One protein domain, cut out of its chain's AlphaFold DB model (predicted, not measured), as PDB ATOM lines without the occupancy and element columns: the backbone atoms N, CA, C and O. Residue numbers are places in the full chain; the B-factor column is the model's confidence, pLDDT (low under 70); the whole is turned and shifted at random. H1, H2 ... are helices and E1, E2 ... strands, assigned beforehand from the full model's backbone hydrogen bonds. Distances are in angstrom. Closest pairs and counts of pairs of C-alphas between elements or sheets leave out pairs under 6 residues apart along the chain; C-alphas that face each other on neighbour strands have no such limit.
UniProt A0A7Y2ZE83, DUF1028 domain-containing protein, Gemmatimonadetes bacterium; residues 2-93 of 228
ATOM      1  N   GLU A   2     -29.872 -27.991   6.136       93.12
ATOM      2  CA  GLU A   2     -30.786 -29.148   6.251       93.12
ATOM      3  C   GLU A   2     -32.163 -28.938   5.614       93.12
ATOM      4  O   GLU A   2     -32.667 -29.831   4.941       93.12
ATOM      5  N   GLN A   3     -32.758 -27.757   5.793       94.12
ATOM      6  CA  GLN A   3     -34.054 -27.435   5.201       94.12
ATOM      7  C   GLN A   3     -34.027 -27.504   3.665       94.12
ATOM      8  O   GLN A   3     -34.903 -28.143   3.095       94.12
ATOM      9  N   LEU A   4     -33.006 -26.921   3.016       93.06
ATOM     10  CA  LEU A   4     -32.840 -26.946   1.552       93.06
ATOM     11  C   LEU A   4     -32.677 -28.377   1.033       93.06
ATOM     12  O   LEU A   4     -33.309 -28.759   0.053       93.06
ATOM     13  N   VAL A   5     -31.859 -29.173   1.730       95.56
ATOM     14  CA  VAL A   5     -31.608 -30.577   1.382       95.56
ATOM     15  C   VAL A   5     -32.887 -31.402   1.531       95.56
ATOM     16  O   VAL A   5     -33.252 -32.130   0.617       95.56
ATOM     17  N   ARG A   6     -33.620 -31.275   2.645       95.38
ATOM     18  CA  ARG A   6     -34.860 -32.042   2.872       95.38
ATOM     19  C   ARG A   6     -35.963 -31.703   1.866       95.38
ATOM     20  O   ARG A   6     -36.725 -32.598   1.521       95.38
ATOM     21  N   SER A   7     -36.036 -30.454   1.405       95.50
ATOM     22  CA  SER A   7     -37.055 -29.997   0.450       95.50
ATOM     23  C   SER A   7     -36.788 -30.365  -1.014       95.50
ATOM     24  O   SER A   7     -37.671 -30.166  -1.842       95.50
ATOM     25  N   ASP A   8     -35.597 -30.861  -1.353       96.88
ATOM     26  CA  ASP A   8     -35.222 -31.219  -2.726       96.88
ATOM     27  C   ASP A   8     -35.236 -32.743  -2.912       96.88
ATOM     28  O   ASP A   8     -34.382 -33.458  -2.384       96.88
ATOM     29  N   GLU A   9     -36.195 -33.253  -3.688       97.00
ATOM     30  CA  GLU A   9     -36.271 -34.680  -4.043       97.00
ATOM     31  C   GLU A   9     -35.025 -35.158  -4.812       97.00
ATOM     32  O   GLU A   9     -34.662 -36.330  -4.744       97.00
ATOM     33  N   GLY A  10     -34.327 -34.253  -5.510       96.69
ATOM     34  CA  GLY A  10     -33.115 -34.536  -6.279       96.69
ATOM     35  C   GLY A  10     -31.803 -34.354  -5.510       96.69
ATOM     36  O   GLY A  10     -30.740 -34.436  -6.128       96.69
ATOM     37  N   ARG A  11     -31.847 -34.100  -4.194       96.94
ATOM     38  CA  ARG A  11     -30.681 -33.752  -3.353       96.94
ATOM     39  C   ARG A  11     -29.485 -34.694  -3.473       96.94
ATOM     40  O   ARG A  11     -28.348 -34.243  -3.353       96.94
ATOM     41  N   ASP A  12     -29.726 -35.981  -3.718       97.31
ATOM     42  CA  ASP A  12     -28.663 -36.987  -3.780       97.31
ATOM     43  C   ASP A  12     -27.799 -36.833  -5.038       97.31
ATOM     44  O   ASP A  12     -26.685 -37.338  -5.082       97.31
ATOM     45  N   ARG A  13     -28.258 -36.071  -6.038       96.94
ATOM     46  CA  ARG A  13     -27.520 -35.778  -7.277       96.94
ATOM     47  C   ARG A  13     -26.876 -34.390  -7.282       96.94
ATOM     48  O   ARG A  13     -26.414 -33.944  -8.330       96.94
ATOM     49  N   ARG A  14     -26.904 -33.666  -6.157       96.94
ATOM     50  CA  ARG A  14     -26.446 -32.273  -6.068       96.94
ATOM     51  C   ARG A  14     -25.367 -32.098  -5.007       96.94
ATOM     52  O   ARG A  14     -25.272 -32.867  -4.051       96.94
ATOM     53  N   GLN A  15     -24.604 -31.023  -5.158       97.38
ATOM     54  CA  GLN A  15     -23.723 -30.500  -4.122       97.38
ATOM     55  C   GLN A  15     -24.142 -29.071  -3.781       97.38
ATOM     56  O   GLN A  15     -24.572 -28.324  -4.659       97.38
ATOM     57  N   ASN A  16     -24.067 -28.713  -2.503       96.88
ATOM     58  CA  ASN A  16     -24.372 -27.372  -2.009       96.88
ATOM     59  C   ASN A  16     -23.415 -27.028  -0.870       96.88
ATOM     60  O   ASN A  16     -23.185 -27.864  -0.003       96.88
ATOM     61  N   ALA A  17     -22.945 -25.784  -0.814       97.00
ATOM     62  CA  ALA A  17     -22.244 -25.245   0.348       97.00
ATOM     63  C   ALA A  17     -22.801 -23.865   0.698       97.00
ATOM     64  O   ALA A  17     -23.218 -23.113  -0.182       97.00
ATOM     65  N   ILE A  18     -22.829 -23.555   1.989       96.69
ATOM     66  CA  ILE A  18     -23.302 -22.292   2.546       96.69
ATOM     67  C   ILE A  18     -22.252 -21.805   3.533       96.69
ATOM     68  O   ILE A  18     -21.755 -22.584   4.345       96.69
ATOM     69  N   ILE A  19     -21.962 -20.512   3.461       96.62
ATOM     70  CA  ILE A  19     -21.150 -19.770   4.418       96.62
ATOM     71  C   ILE A  19     -22.020 -18.602   4.875       96.62
ATOM     72  O   ILE A  19     -22.618 -17.927   4.032       96.62
ATOM     73  N   ASP A  20     -22.154 -18.394   6.180       95.12
ATOM     74  CA  ASP A  20     -22.848 -17.218   6.705       95.12
ATOM     75  C   ASP A  20     -21.891 -16.050   6.989       95.12
ATOM     76  O   ASP A  20     -20.677 -16.156   6.830       95.12
ATOM     77  N   ILE A  21     -22.446 -14.907   7.393       92.75
ATOM     78  CA  ILE A  21     -21.670 -13.682   7.648       92.75
ATOM     79  C   ILE A  21     -20.758 -13.770   8.883       92.75
ATOM     80  O   ILE A  21     -19.945 -12.875   9.089       92.75
ATOM     81  N   GLU A  22     -20.915 -14.808   9.710       95.00
ATOM     82  CA  GLU A  22     -20.062 -15.092  10.870       95.00
ATOM     83  C   GLU A  22     -18.981 -16.133  10.524       95.00
ATOM     84  O   GLU A  22     -18.268 -16.597  11.414       95.00
ATOM     85  N   GLY A  23     -18.874 -16.527   9.249       94.88
ATOM     86  CA  GLY A  23     -17.872 -17.475   8.770       94.88
ATOM     87  C   GLY A  23     -18.211 -18.938   9.030       94.88
ATOM     88  O   GLY A  23     -17.387 -19.813   8.752       94.88
ATOM     89  N   ARG A  24     -19.406 -19.245   9.556       97.38
ATOM     90  CA  ARG A  24     -19.830 -20.630   9.802       97.38
ATOM     91  C   ARG A  24     -20.226 -21.284   8.493       97.38
ATOM     92  O   ARG A  24     -20.894 -20.677   7.654       97.38
ATOM     93  N   THR A  25     -19.864 -22.552   8.350       97.75
ATOM     94  CA  THR A  25     -20.010 -23.278   7.093       97.75
ATOM     95  C   THR A  25     -20.851 -24.535   7.239       97.75
ATOM     96  O   THR A  25     -20.905 -25.173   8.288       97.75
ATOM     97  N   ALA A  26     -21.552 -24.881   6.164       97.00
ATOM     98  CA  ALA A  26     -22.272 -26.138   6.032       97.00
ATOM     99  C   ALA A  26     -22.255 -26.570   4.566       97.00
ATOM    100  O   ALA A  26     -22.572 -25.765   3.690       97.00
ATOM    101  N   ALA A  27     -21.961 -27.839   4.297       97.88
ATOM    102  CA  ALA A  27     -21.974 -28.386   2.946       97.88
ATOM    103  C   ALA A  27     -22.655 -29.756   2.862       97.88
ATOM    104  O   ALA A  27     -22.859 -30.449   3.857       97.88
ATOM    105  N   TRP A  28     -23.079 -30.095   1.650       98.00
ATOM    106  CA  TRP A  28     -23.761 -31.327   1.290       98.00
ATOM    107  C   TRP A  28     -23.166 -31.858  -0.008       98.00
ATOM    108  O   TRP A  28     -23.039 -31.128  -0.992       98.00
ATOM    109  N   THR A  29     -22.841 -33.145  -0.029       98.31
ATOM    110  CA  THR A  29     -22.520 -33.895  -1.244       98.31
ATOM    111  C   THR A  29     -23.434 -35.105  -1.277       98.31
ATOM    112  O   THR A  29     -23.356 -35.960  -0.398       98.31
ATOM    113  N   GLY A  30     -24.365 -35.116  -2.230       97.69
ATOM    114  CA  GLY A  30     -25.338 -36.190  -2.359       97.69
ATOM    115  C   GLY A  30     -24.686 -37.525  -2.725       97.69
ATOM    116  O   GLY A  30     -23.694 -37.565  -3.443       97.69
ATOM    117  N   GLN A  31     -25.260 -38.633  -2.261       96.38
ATOM    118  CA  GLN A  31     -24.673 -39.972  -2.437       96.38
ATOM    119  C   GLN A  31     -24.672 -40.477  -3.891       96.38
ATOM    120  O   GLN A  31     -24.066 -41.498  -4.190       96.38
ATOM    121  N   SER A  32     -25.380 -39.798  -4.796       97.06
ATOM    122  CA  SER A  32     -25.469 -40.115  -6.227       97.06
ATOM    123  C   SER A  32     -24.783 -39.062  -7.106       97.06
ATOM    124  O   SER A  32     -25.092 -38.954  -8.296       97.06
ATOM    125  N   THR A  33     -23.889 -38.243  -6.545       97.31
ATOM    126  CA  THR A  33     -22.965 -37.430  -7.344       97.31
ATOM    127  C   THR A  33     -21.906 -38.322  -7.980       97.31
ATOM    128  O   THR A  33     -21.537 -39.344  -7.416       97.31
ATOM    129  N   ASN A  34     -21.409 -37.940  -9.152       97.19
ATOM    130  CA  ASN A  34     -20.415 -38.739  -9.858       97.19
ATOM    131  C   ASN A  34     -19.055 -38.687  -9.153       97.19
ATOM    132  O   ASN A  34     -18.539 -37.598  -8.880       97.19
ATOM    133  N   ASP A  35     -18.476 -39.863  -8.926       95.94
ATOM    134  CA  ASP A  35     -17.176 -40.007  -8.285       95.94
ATOM    135  C   ASP A  35     -16.020 -39.455  -9.150       95.94
ATOM    136  O   ASP A  35     -16.083 -39.479 -10.379       95.94
ATOM    137  N   TRP A  36     -14.936 -38.962  -8.546       98.19
ATOM    138  CA  TRP A  36     -14.821 -38.682  -7.109       98.19
ATOM    139  C   TRP A  36     -15.576 -37.391  -6.751       98.19
ATOM    140  O   TRP A  36     -15.481 -36.391  -7.470       98.19
ATOM    141  N   ALA A  37     -16.309 -37.394  -5.635       98.44
ATOM    142  CA  ALA A  37     -17.029 -36.225  -5.141       98.44
ATOM    143  C   ALA A  37     -16.866 -36.042  -3.631       98.44
ATOM    144  O   ALA A  37     -16.921 -36.994  -2.855       98.44
ATOM    145  N   GLY A  38     -16.722 -34.789  -3.206       98.38
ATOM    146  CA  GLY A  38     -16.580 -34.455  -1.797       98.38
ATOM    147  C   GLY A  38     -16.476 -32.960  -1.541       98.38
ATOM    148  O   GLY A  38     -16.532 -32.137  -2.460       98.38
ATOM    149  N   HIS A  39     -16.339 -32.618  -0.264       98.44
ATOM    150  CA  HIS A  39     -16.153 -31.252   0.202       98.44
ATOM    151  C   HIS A  39     -15.328 -31.213   1.490       98.44
ATOM    152  O   HIS A  39     -15.287 -32.182   2.247       98.44
ATOM    153  N   GLN A  40     -14.720 -30.062   1.753       98.56
ATOM    154  CA  GLN A  40     -14.073 -29.725   3.012       98.56
ATOM    155  C   GLN A  40     -14.360 -28.256   3.313       98.56
ATOM    156  O   GLN A  40     -14.124 -27.384   2.476       98.56
ATOM    157  N   CYS A  41     -14.876 -27.981   4.508       97.81
ATOM    158  CA  CYS A  41     -15.126 -26.620   4.959       97.81
ATOM    159  C   CYS A  41     -14.313 -26.305   6.217       97.81
ATOM    160  O   CYS A  41     -14.072 -27.186   7.043       97.81
ATOM    161  N   GLY A  42     -13.945 -25.037   6.361       95.38
ATOM    162  CA  GLY A  42     -13.358 -24.474   7.571       95.38
ATOM    163  C   GLY A  42     -14.114 -23.221   7.996       95.38
ATOM    164  O   GLY A  42     -15.301 -23.069   7.699       95.38
ATOM    165  N   ILE A  43     -13.422 -22.324   8.693       93.75
ATOM    166  CA  ILE A  43     -13.934 -20.988   9.011       93.75
ATOM    167  C   ILE A  43     -13.736 -20.108   7.773       93.75
ATOM    168  O   ILE A  43     -12.651 -20.101   7.196       93.75
ATOM    169  N   ASP A  44     -14.785 -19.399   7.353       95.19
ATOM    170  CA  ASP A  44     -14.796 -18.482   6.198       95.19
ATOM    171  C   ASP A  44     -14.602 -19.122   4.810       95.19
ATOM    172  O   ASP A  44     -14.519 -18.407   3.808       95.19
ATOM    173  N   TYR A  45     -14.561 -20.455   4.696       97.44
ATOM    174  CA  TYR A  45     -14.444 -21.123   3.396       97.44
ATOM    175  C   TYR A  45     -15.103 -22.501   3.347       97.44
ATOM    176  O   TYR A  45     -15.159 -23.241   4.329       97.44
ATOM    177  N   CYS A  46     -15.523 -22.890   2.144       98.00
ATOM    178  CA  CYS A  46     -15.778 -24.284   1.822       98.00
ATOM    179  C   CYS A  46     -15.348 -24.602   0.386       98.00
ATOM    180  O   CYS A  46     -15.710 -23.882  -0.543       98.00
ATOM    181  N   ALA A  47     -14.594 -25.686   0.220       98.25
ATOM    182  CA  ALA A  47     -14.172 -26.237  -1.062       98.25
ATOM    183  C   ALA A  47     -14.972 -27.510  -1.358       98.25
ATOM    184  O   ALA A  47     -15.178 -28.338  -0.472       98.25
ATOM    185  N   GLN A  48     -15.436 -27.678  -2.595       98.00
ATOM    186  CA  GLN A  48     -16.234 -28.834  -3.013       98.00
ATOM    187  C   GLN A  48     -16.058 -29.112  -4.506       98.00
ATOM    188  O   GLN A  48     -15.758 -28.199  -5.275       98.00
ATOM    189  N   GLY A  49     -16.317 -30.349  -4.921       97.75
ATOM    190  CA  GLY A  49     -16.395 -30.717  -6.334       97.75
ATOM    191  C   GLY A  49     -16.880 -32.150  -6.546       97.75
ATOM    192  O   GLY A  49     -16.957 -32.936  -5.599       97.75
ATOM    193  N   ASN A  50     -17.230 -32.466  -7.790       98.19
ATOM    194  CA  ASN A  50     -17.604 -33.797  -8.275       98.19
ATOM    195  C   ASN A  50     -16.912 -34.056  -9.614       98.19
ATOM    196  O   ASN A  50     -16.521 -33.103 -10.289       98.19
ATOM    197  N   ILE A  51     -16.789 -35.333  -9.991       98.00
ATOM    198  CA  ILE A  51     -16.006 -35.762 -11.160       98.00
ATOM    199  C   ILE A  51     -14.550 -35.278 -11.033       98.00
ATOM    200  O   ILE A  51     -13.908 -34.907 -12.007       98.00
ATOM    201  N   LEU A  52     -14.015 -35.228  -9.811       98.56
ATOM    202  CA  LEU A  52     -12.619 -34.846  -9.600       98.56
ATOM    203  C   LEU A  52     -11.704 -36.050  -9.821       98.56
ATOM    204  O   LEU A  52     -12.133 -37.198  -9.681       98.56
ATOM    205  N   ALA A  53     -10.433 -35.779 -10.116       98.38
ATOM    206  CA  ALA A  53      -9.400 -36.812 -10.211       98.38
ATOM    207  C   ALA A  53      -9.246 -37.625  -8.907       98.38
ATOM    208  O   ALA A  53      -9.004 -38.830  -8.961       98.38
ATOM    209  N   GLY A  54      -9.465 -36.982  -7.755       98.50
ATOM    210  CA  GLY A  54      -9.406 -37.614  -6.441       98.50
ATOM    211  C   GLY A  54      -9.592 -36.622  -5.282       98.50
ATOM    212  O   GLY A  54      -9.782 -35.419  -5.513       98.50
ATOM    213  N   PRO A  55      -9.559 -37.103  -4.023       98.50
ATOM    214  CA  PRO A  55      -9.704 -36.272  -2.822       98.50
ATOM    215  C   PRO A  55      -8.641 -35.177  -2.681       98.50
ATOM    216  O   PRO A  55      -8.901 -34.125  -2.090       98.50
ATOM    217  N   GLU A  56      -7.453 -35.403  -3.237       98.69
ATOM    218  CA  GLU A  56      -6.332 -34.466  -3.245       98.69
ATOM    219  C   GLU A  56      -6.678 -33.124  -3.897       98.69
ATOM    220  O   GLU A  56      -6.116 -32.107  -3.502       98.69
ATOM    221  N   VAL A  57      -7.642 -33.088  -4.824       98.81
ATOM    222  CA  VAL A  57      -8.083 -31.853  -5.488       98.81
ATOM    223  C   VAL A  57      -8.722 -30.888  -4.486       98.81
ATOM    224  O   VAL A  57      -8.362 -29.709  -4.437       98.81
ATOM    225  N   VAL A  58      -9.629 -31.386  -3.639       98.75
ATOM    226  CA  VAL A  58     -10.250 -30.580  -2.572       98.75
ATOM    227  C   VAL A  58      -9.220 -30.243  -1.497       98.75
ATOM    228  O   VAL A  58      -9.150 -29.092  -1.065       98.75
ATOM    229  N   GLY A  59      -8.377 -31.207  -1.115       98.75
ATOM    230  CA  GLY A  59      -7.314 -30.986  -0.130       98.75
ATOM    231  C   GLY A  59      -6.333 -29.882  -0.548       98.75
ATOM    232  O   GLY A  59      -5.994 -29.021   0.262       98.75
ATOM    233  N   ALA A  60      -5.930 -29.852  -1.820       98.81
ATOM    234  CA  ALA A  60      -5.041 -28.828  -2.366       98.81
ATOM    235  C   ALA A  60      -5.700 -27.442  -2.403       98.81
ATOM    236  O   ALA A  60      -5.052 -26.450  -2.058       98.81
ATOM    237  N   MET A  61      -6.989 -27.370  -2.758       98.50
ATOM    238  CA  MET A  61      -7.753 -26.119  -2.736       98.50
ATOM    239  C   MET A  61      -7.768 -25.507  -1.332       98.50
ATOM    240  O   MET A  61      -7.477 -24.322  -1.162       98.50
ATOM    241  N   VAL A  62      -8.058 -26.329  -0.319       98.62
ATOM    242  CA  VAL A  62      -8.085 -25.892   1.081       98.62
ATOM    243  C   VAL A  62      -6.703 -25.462   1.558       98.62
ATOM    244  O   VAL A  62      -6.556 -24.349   2.057       98.62
ATOM    245  N   ALA A  63      -5.682 -26.294   1.349       98.56
ATOM    246  CA  ALA A  63      -4.322 -25.988   1.786       98.56
ATOM    247  C   ALA A  63      -3.791 -24.682   1.164       98.56
ATOM    248  O   ALA A  63      -3.144 -23.876   1.838       98.56
ATOM    249  N   SER A  64      -4.091 -24.436  -0.115       98.50
ATOM    250  CA  SER A  64      -3.736 -23.186  -0.793       98.50
ATOM    251  C   SER A  64      -4.504 -21.985  -0.232       98.50
ATOM    252  O   SER A  64      -3.908 -20.946   0.058       98.50
ATOM    253  N   PHE A  65      -5.811 -22.119   0.007       98.12
ATOM    254  CA  PHE A  65      -6.598 -21.032   0.585       98.12
ATOM    255  C   PHE A  65      -6.125 -20.668   2.001       98.12
ATOM    256  O   PHE A  65      -5.974 -19.488   2.307       98.12
ATOM    257  N   GLU A  66      -5.851 -21.656   2.854       97.50
ATOM    258  CA  GLU A  66      -5.410 -21.429   4.238       97.50
ATOM    259  C   GLU A  66      -3.991 -20.853   4.339       97.50
ATOM    260  O   GLU A  66      -3.713 -20.066   5.243       97.50
ATOM    261  N   SER A  67      -3.097 -21.211   3.413       97.31
ATOM    262  CA  SER A  67      -1.712 -20.709   3.396       97.31
ATOM    263  C   SER A  67      -1.529 -19.394   2.631       97.31
ATOM    264  O   SER A  67      -0.511 -18.719   2.802       97.31
ATOM    265  N   SER A  68      -2.495 -19.008   1.796       95.88
ATOM    266  CA  SER A  68      -2.442 -17.768   1.022       95.88
ATOM    267  C   SER A  68      -2.856 -16.549   1.848       95.88
ATOM    268  O   SER A  68      -3.724 -16.597   2.721       95.88
ATOM    269  N   SER A  69      -2.253 -15.409   1.521       94.69
ATOM    270  CA  SER A  69      -2.556 -14.110   2.119       94.69
ATOM    271  C   SER A  69      -2.816 -13.071   1.031       94.69
ATOM    272  O   SER A  69      -2.551 -13.304  -0.145       94.69
ATOM    273  N   GLY A  70      -3.352 -11.918   1.421       93.94
ATOM    274  CA  GLY A  70      -3.697 -10.856   0.486       93.94
ATOM    275  C   GLY A  70      -5.148 -10.931  -0.001       93.94
ATOM    276  O   GLY A  70      -5.998 -11.543   0.654       93.94
ATOM    277  N   PRO A  71      -5.481 -10.230  -1.097       94.75
ATOM    278  CA  PRO A  71      -6.881  -9.998  -1.450       94.75
ATOM    279  C   PRO A  71      -7.636 -11.259  -1.859       94.75
ATOM    280  O   PRO A  71      -7.102 -12.130  -2.539       94.75
ATOM    281  N   LEU A  72      -8.907 -11.338  -1.448       96.38
ATOM    282  CA  LEU A  72      -9.710 -12.562  -1.521       96.38
ATOM    283  C   LEU A  72      -9.759 -13.176  -2.927       96.38
ATOM    284  O   LEU A  72      -9.641 -14.385  -3.058       96.38
ATOM    285  N   ALA A  73      -9.882 -12.357  -3.974       97.44
ATOM    286  CA  ALA A  73      -9.906 -12.853  -5.350       97.44
ATOM    287  C   ALA A  73      -8.601 -13.559  -5.761       97.44
ATOM    288  O   ALA A  73      -8.658 -14.547  -6.484       97.44
ATOM    289  N   GLU A  74      -7.441 -13.088  -5.287       97.31
ATOM    290  CA  GLU A  74      -6.150 -13.738  -5.556       97.31
ATOM    291  C   GLU A  74      -6.047 -15.059  -4.790       97.31
ATOM    292  O   GLU A  74      -5.729 -16.077  -5.392       97.31
ATOM    293  N   ARG A  75      -6.457 -15.080  -3.515       98.06
ATOM    294  CA  ARG A  75      -6.504 -16.312  -2.704       98.06
ATOM    295  C   ARG A  75      -7.419 -17.382  -3.310       98.06
ATOM    296  O   ARG A  75      -7.077 -18.559  -3.319       98.06
ATOM    297  N   LEU A  76      -8.579 -16.981  -3.840       98.44
ATOM    298  CA  LEU A  76      -9.493 -17.883  -4.554       98.44
ATOM    299  C   LEU A  76      -8.875 -18.396  -5.863       98.44
ATOM    300  O   LEU A  76      -9.010 -19.576  -6.176       98.44
ATOM    301  N   MET A  77      -8.186 -17.532  -6.615       98.44
ATOM    302  CA  MET A  77      -7.490 -17.930  -7.842       98.44
ATOM    303  C   MET A  77      -6.347 -18.916  -7.556       98.44
ATOM    304  O   MET A  77      -6.210 -19.912  -8.261       98.44
ATOM    305  N   ASP A  78      -5.565 -18.685  -6.500       98.44
ATOM    306  CA  ASP A  78      -4.488 -19.584  -6.071       98.44
ATOM    307  C   ASP A  78      -5.040 -20.959  -5.663       98.44
ATOM    308  O   ASP A  78      -4.487 -21.990  -6.049       98.44
ATOM    309  N   ALA A  79      -6.185 -20.985  -4.973       98.62
ATOM    310  CA  ALA A  79      -6.865 -22.221  -4.602       98.62
ATOM    311  C   ALA A  79      -7.370 -23.012  -5.825       98.62
ATOM    312  O   ALA A  79      -7.262 -24.242  -5.850       98.62
ATOM    313  N   LEU A  80      -7.880 -22.329  -6.860       98.44
ATOM    314  CA  LEU A  80      -8.261 -22.958  -8.131       98.44
ATOM    315  C   LEU A  80      -7.048 -23.552  -8.861       98.44
ATOM    316  O   LEU A  80      -7.123 -24.681  -9.345       98.44
ATOM    317  N   ASP A  81      -5.927 -22.828  -8.906       98.31
ATOM    318  CA  ASP A  81      -4.696 -23.319  -9.535       98.31
ATOM    319  C   ASP A  81      -4.121 -24.532  -8.790       98.31
ATOM    320  O   ASP A  81      -3.703 -25.504  -9.422       98.31
ATOM    321  N   ALA A  82      -4.151 -24.522  -7.454       98.69
ATOM    322  CA  ALA A  82      -3.719 -25.654  -6.636       98.69
ATOM    323  C   ALA A  82      -4.595 -26.896  -6.860       98.69
ATOM    324  O   ALA A  82      -4.073 -28.000  -7.020       98.69
ATOM    325  N   ALA A  83      -5.917 -26.718  -6.933       98.50
ATOM    326  CA  ALA A  83      -6.849 -27.798  -7.246       98.50
ATOM    327  C   ALA A  83      -6.584 -28.393  -8.638       98.50
ATOM    328  O   ALA A  83      -6.528 -29.615  -8.797       98.50
ATOM    329  N   GLN A  84      -6.361 -27.540  -9.642       98.31
ATOM    330  CA  GLN A  84      -6.038 -27.984 -10.996       98.31
ATOM    331  C   GLN A  84      -4.693 -28.724 -11.054       98.31
ATOM    332  O   GLN A  84      -4.585 -29.739 -11.743       98.31
ATOM    333  N   ALA A  85      -3.683 -28.262 -10.313       98.31
ATOM    334  CA  ALA A  85      -2.380 -28.924 -10.214       98.31
ATOM    335  C   ALA A  85      -2.458 -30.297  -9.523       98.31
ATOM    336  O   ALA A  85      -1.671 -31.185  -9.841       98.31
ATOM    337  N   ALA A  86      -3.426 -30.487  -8.623       98.69
ATOM    338  CA  ALA A  86      -3.711 -31.761  -7.967       98.69
ATOM    339  C   ALA A  86      -4.558 -32.730  -8.821       98.69
ATOM    340  O   ALA A  86      -4.931 -33.793  -8.344       98.69
ATOM    341  N   GLY A  87      -4.864 -32.381 -10.075       98.12
ATOM    342  CA  GLY A  87      -5.581 -33.236 -11.029       98.12
ATOM    343  C   GLY A  87      -6.893 -32.635 -11.532       98.12
ATOM    344  O   GLY A  87      -7.320 -32.966 -12.636       98.12
ATOM    345  N   GLY A  88      -7.486 -31.703 -10.781       98.00
ATOM    346  CA  GLY A  88      -8.683 -30.965 -11.184       98.00
ATOM    347  C   GLY A  88      -9.905 -31.843 -11.482       98.00
ATOM    348  O   GLY A  88     -10.095 -32.920 -10.910       98.00
ATOM    349  N   ASP A  89     -10.758 -31.342 -12.375       97.75
ATOM    350  CA  ASP A  89     -11.882 -32.095 -12.933       97.75
ATOM    351  C   ASP A  89     -11.362 -33.152 -13.919       97.75
ATOM    352  O   ASP A  89     -10.617 -32.837 -14.851       97.75
ATOM    353  N   ALA A  90     -11.777 -34.406 -13.741       97.69
ATOM    354  CA  ALA A  90     -11.324 -35.546 -14.533       97.69
ATOM    355  C   ALA A  90     -11.731 -35.459 -16.016       97.69
ATOM    356  O   ALA A  90     -11.191 -36.186 -16.853       97.69
ATOM    357  N   ARG A  91     -12.670 -34.572 -16.366       96.31
ATOM    358  CA  ARG A  91     -13.071 -34.291 -17.754       96.31
ATOM    359  C   ARG A  91     -12.186 -33.242 -18.428       96.31
ATOM    360  O   ARG A  91     -12.304 -33.048 -19.636       96.31
ATOM    361  N   GLY A  92     -11.327 -32.562 -17.668       95.19
ATOM    362  CA  GLY A  92     -10.605 -31.368 -18.094       95.19
ATOM    363  C   GLY A  92     -11.356 -30.072 -17.775       95.19
ATOM    364  O   GLY A  92     -12.345 -30.058 -17.044       95.19
ATOM    365  N   MET A  93     -10.867 -28.959 -18.322       95.62
ATOM    366  CA  MET A  93     -11.402 -27.621 -18.062       95.62
ATOM    367  C   MET A  93     -12.144 -27.066 -19.284       95.62
ATOM    368  O   MET A  93     -11.729 -27.294 -20.417       95.62
TER     369      MET A  93
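AT A GLANCE: This is residues 2 to 93 of the 228 residues of the protein "DUF1028 domain-containing protein" of Gemmatimonadetes bacterium (UniProt A0A7Y2ZE83). Two small strand hairpins, E1 with E2 and E3 with E4, stand face to face, and a helical hairpin of H2 and H3 packs through H2 on the far side of E3 and E4. The three hairpins follow one another along the longest axis of a flat body, with the short helix H1 at the end beyond E1 and E2. The printed part has 92 residues, with three named helices and four named strands in the order H1, E1, E2, E3, E4, H2, H3; its two sheets, E1 - E2 and E3 - E4, are antiparallel, and its class is mixed, helices and strands. The whole is compact, with a radius of gyration of the C-alphas of 13.6 A, and spans 40 by 34 by 17 A.

IN THESE COORDINATES: H1 is residues 2 to 7, 8.6 A from first to last C-alpha, and begins with C-alpha 2 at (-30.786, -29.148, 6.251). E1 is residues 15 to 19, 14.0 A, and E2 is residues 25 to 29, 13.7 A. E3 is residues 38 to 41 and E4 residues 46 to 49, 10.4 A each; C-alpha 46 is at (-15.778, -24.284, 1.822). H2 is residues 55 to 67, 18.6 A. H3 is residues 72 to 85, 19.9 A, and ends with C-alpha 85 at (-2.380, -28.924, -10.214).

HOW THE PARTS SIT: The closest C-alphas of H1 and E2, those of Val 5 and Trp 28, are 7.9 A apart. H1 is apart from E3, E4, H2 and H3. E1 and E2 form a hairpin, antiparallel at 179 degrees, with N 18 and O 26 within hydrogen-bond range at 2.8 A. The closest C-alphas of E2 and E3, those of Thr 29 and Gly 38, are 6.0 A apart. Those of E1 and E4, of Ala 17 and Cys 46, are 6.7 A apart. E3 and E4 form a hairpin, antiparallel at 171 degrees, with N 40 and O 47 within hydrogen-bond range at 2.9 A. The closest C-alphas of E4 and H2, those of Ala 47 and Val 58, are 6.0 A apart. H2 and H3 form a helical hairpin: they touch, with the closest C-alphas, of Met 61 and Ala 79, 4.4 A apart, and run opposite ways at a shallow tilt of 32 degrees, only just short of steep. H3 is apart from E3 and E4. In H1, H2 and H3 every O i to N i+4 pair is within hydrogen-bond range.

THE WHOLE: The two C-alphas farthest apart, those of Glu 9 and Gly 70, are 40.6 A apart. The printed part has no cut. No link is long; those from H1 to E1 and from E2 to E3 are short, and the others are tight. The mean pLDDT of the printed part is 97.2, and no printed residue is under 70.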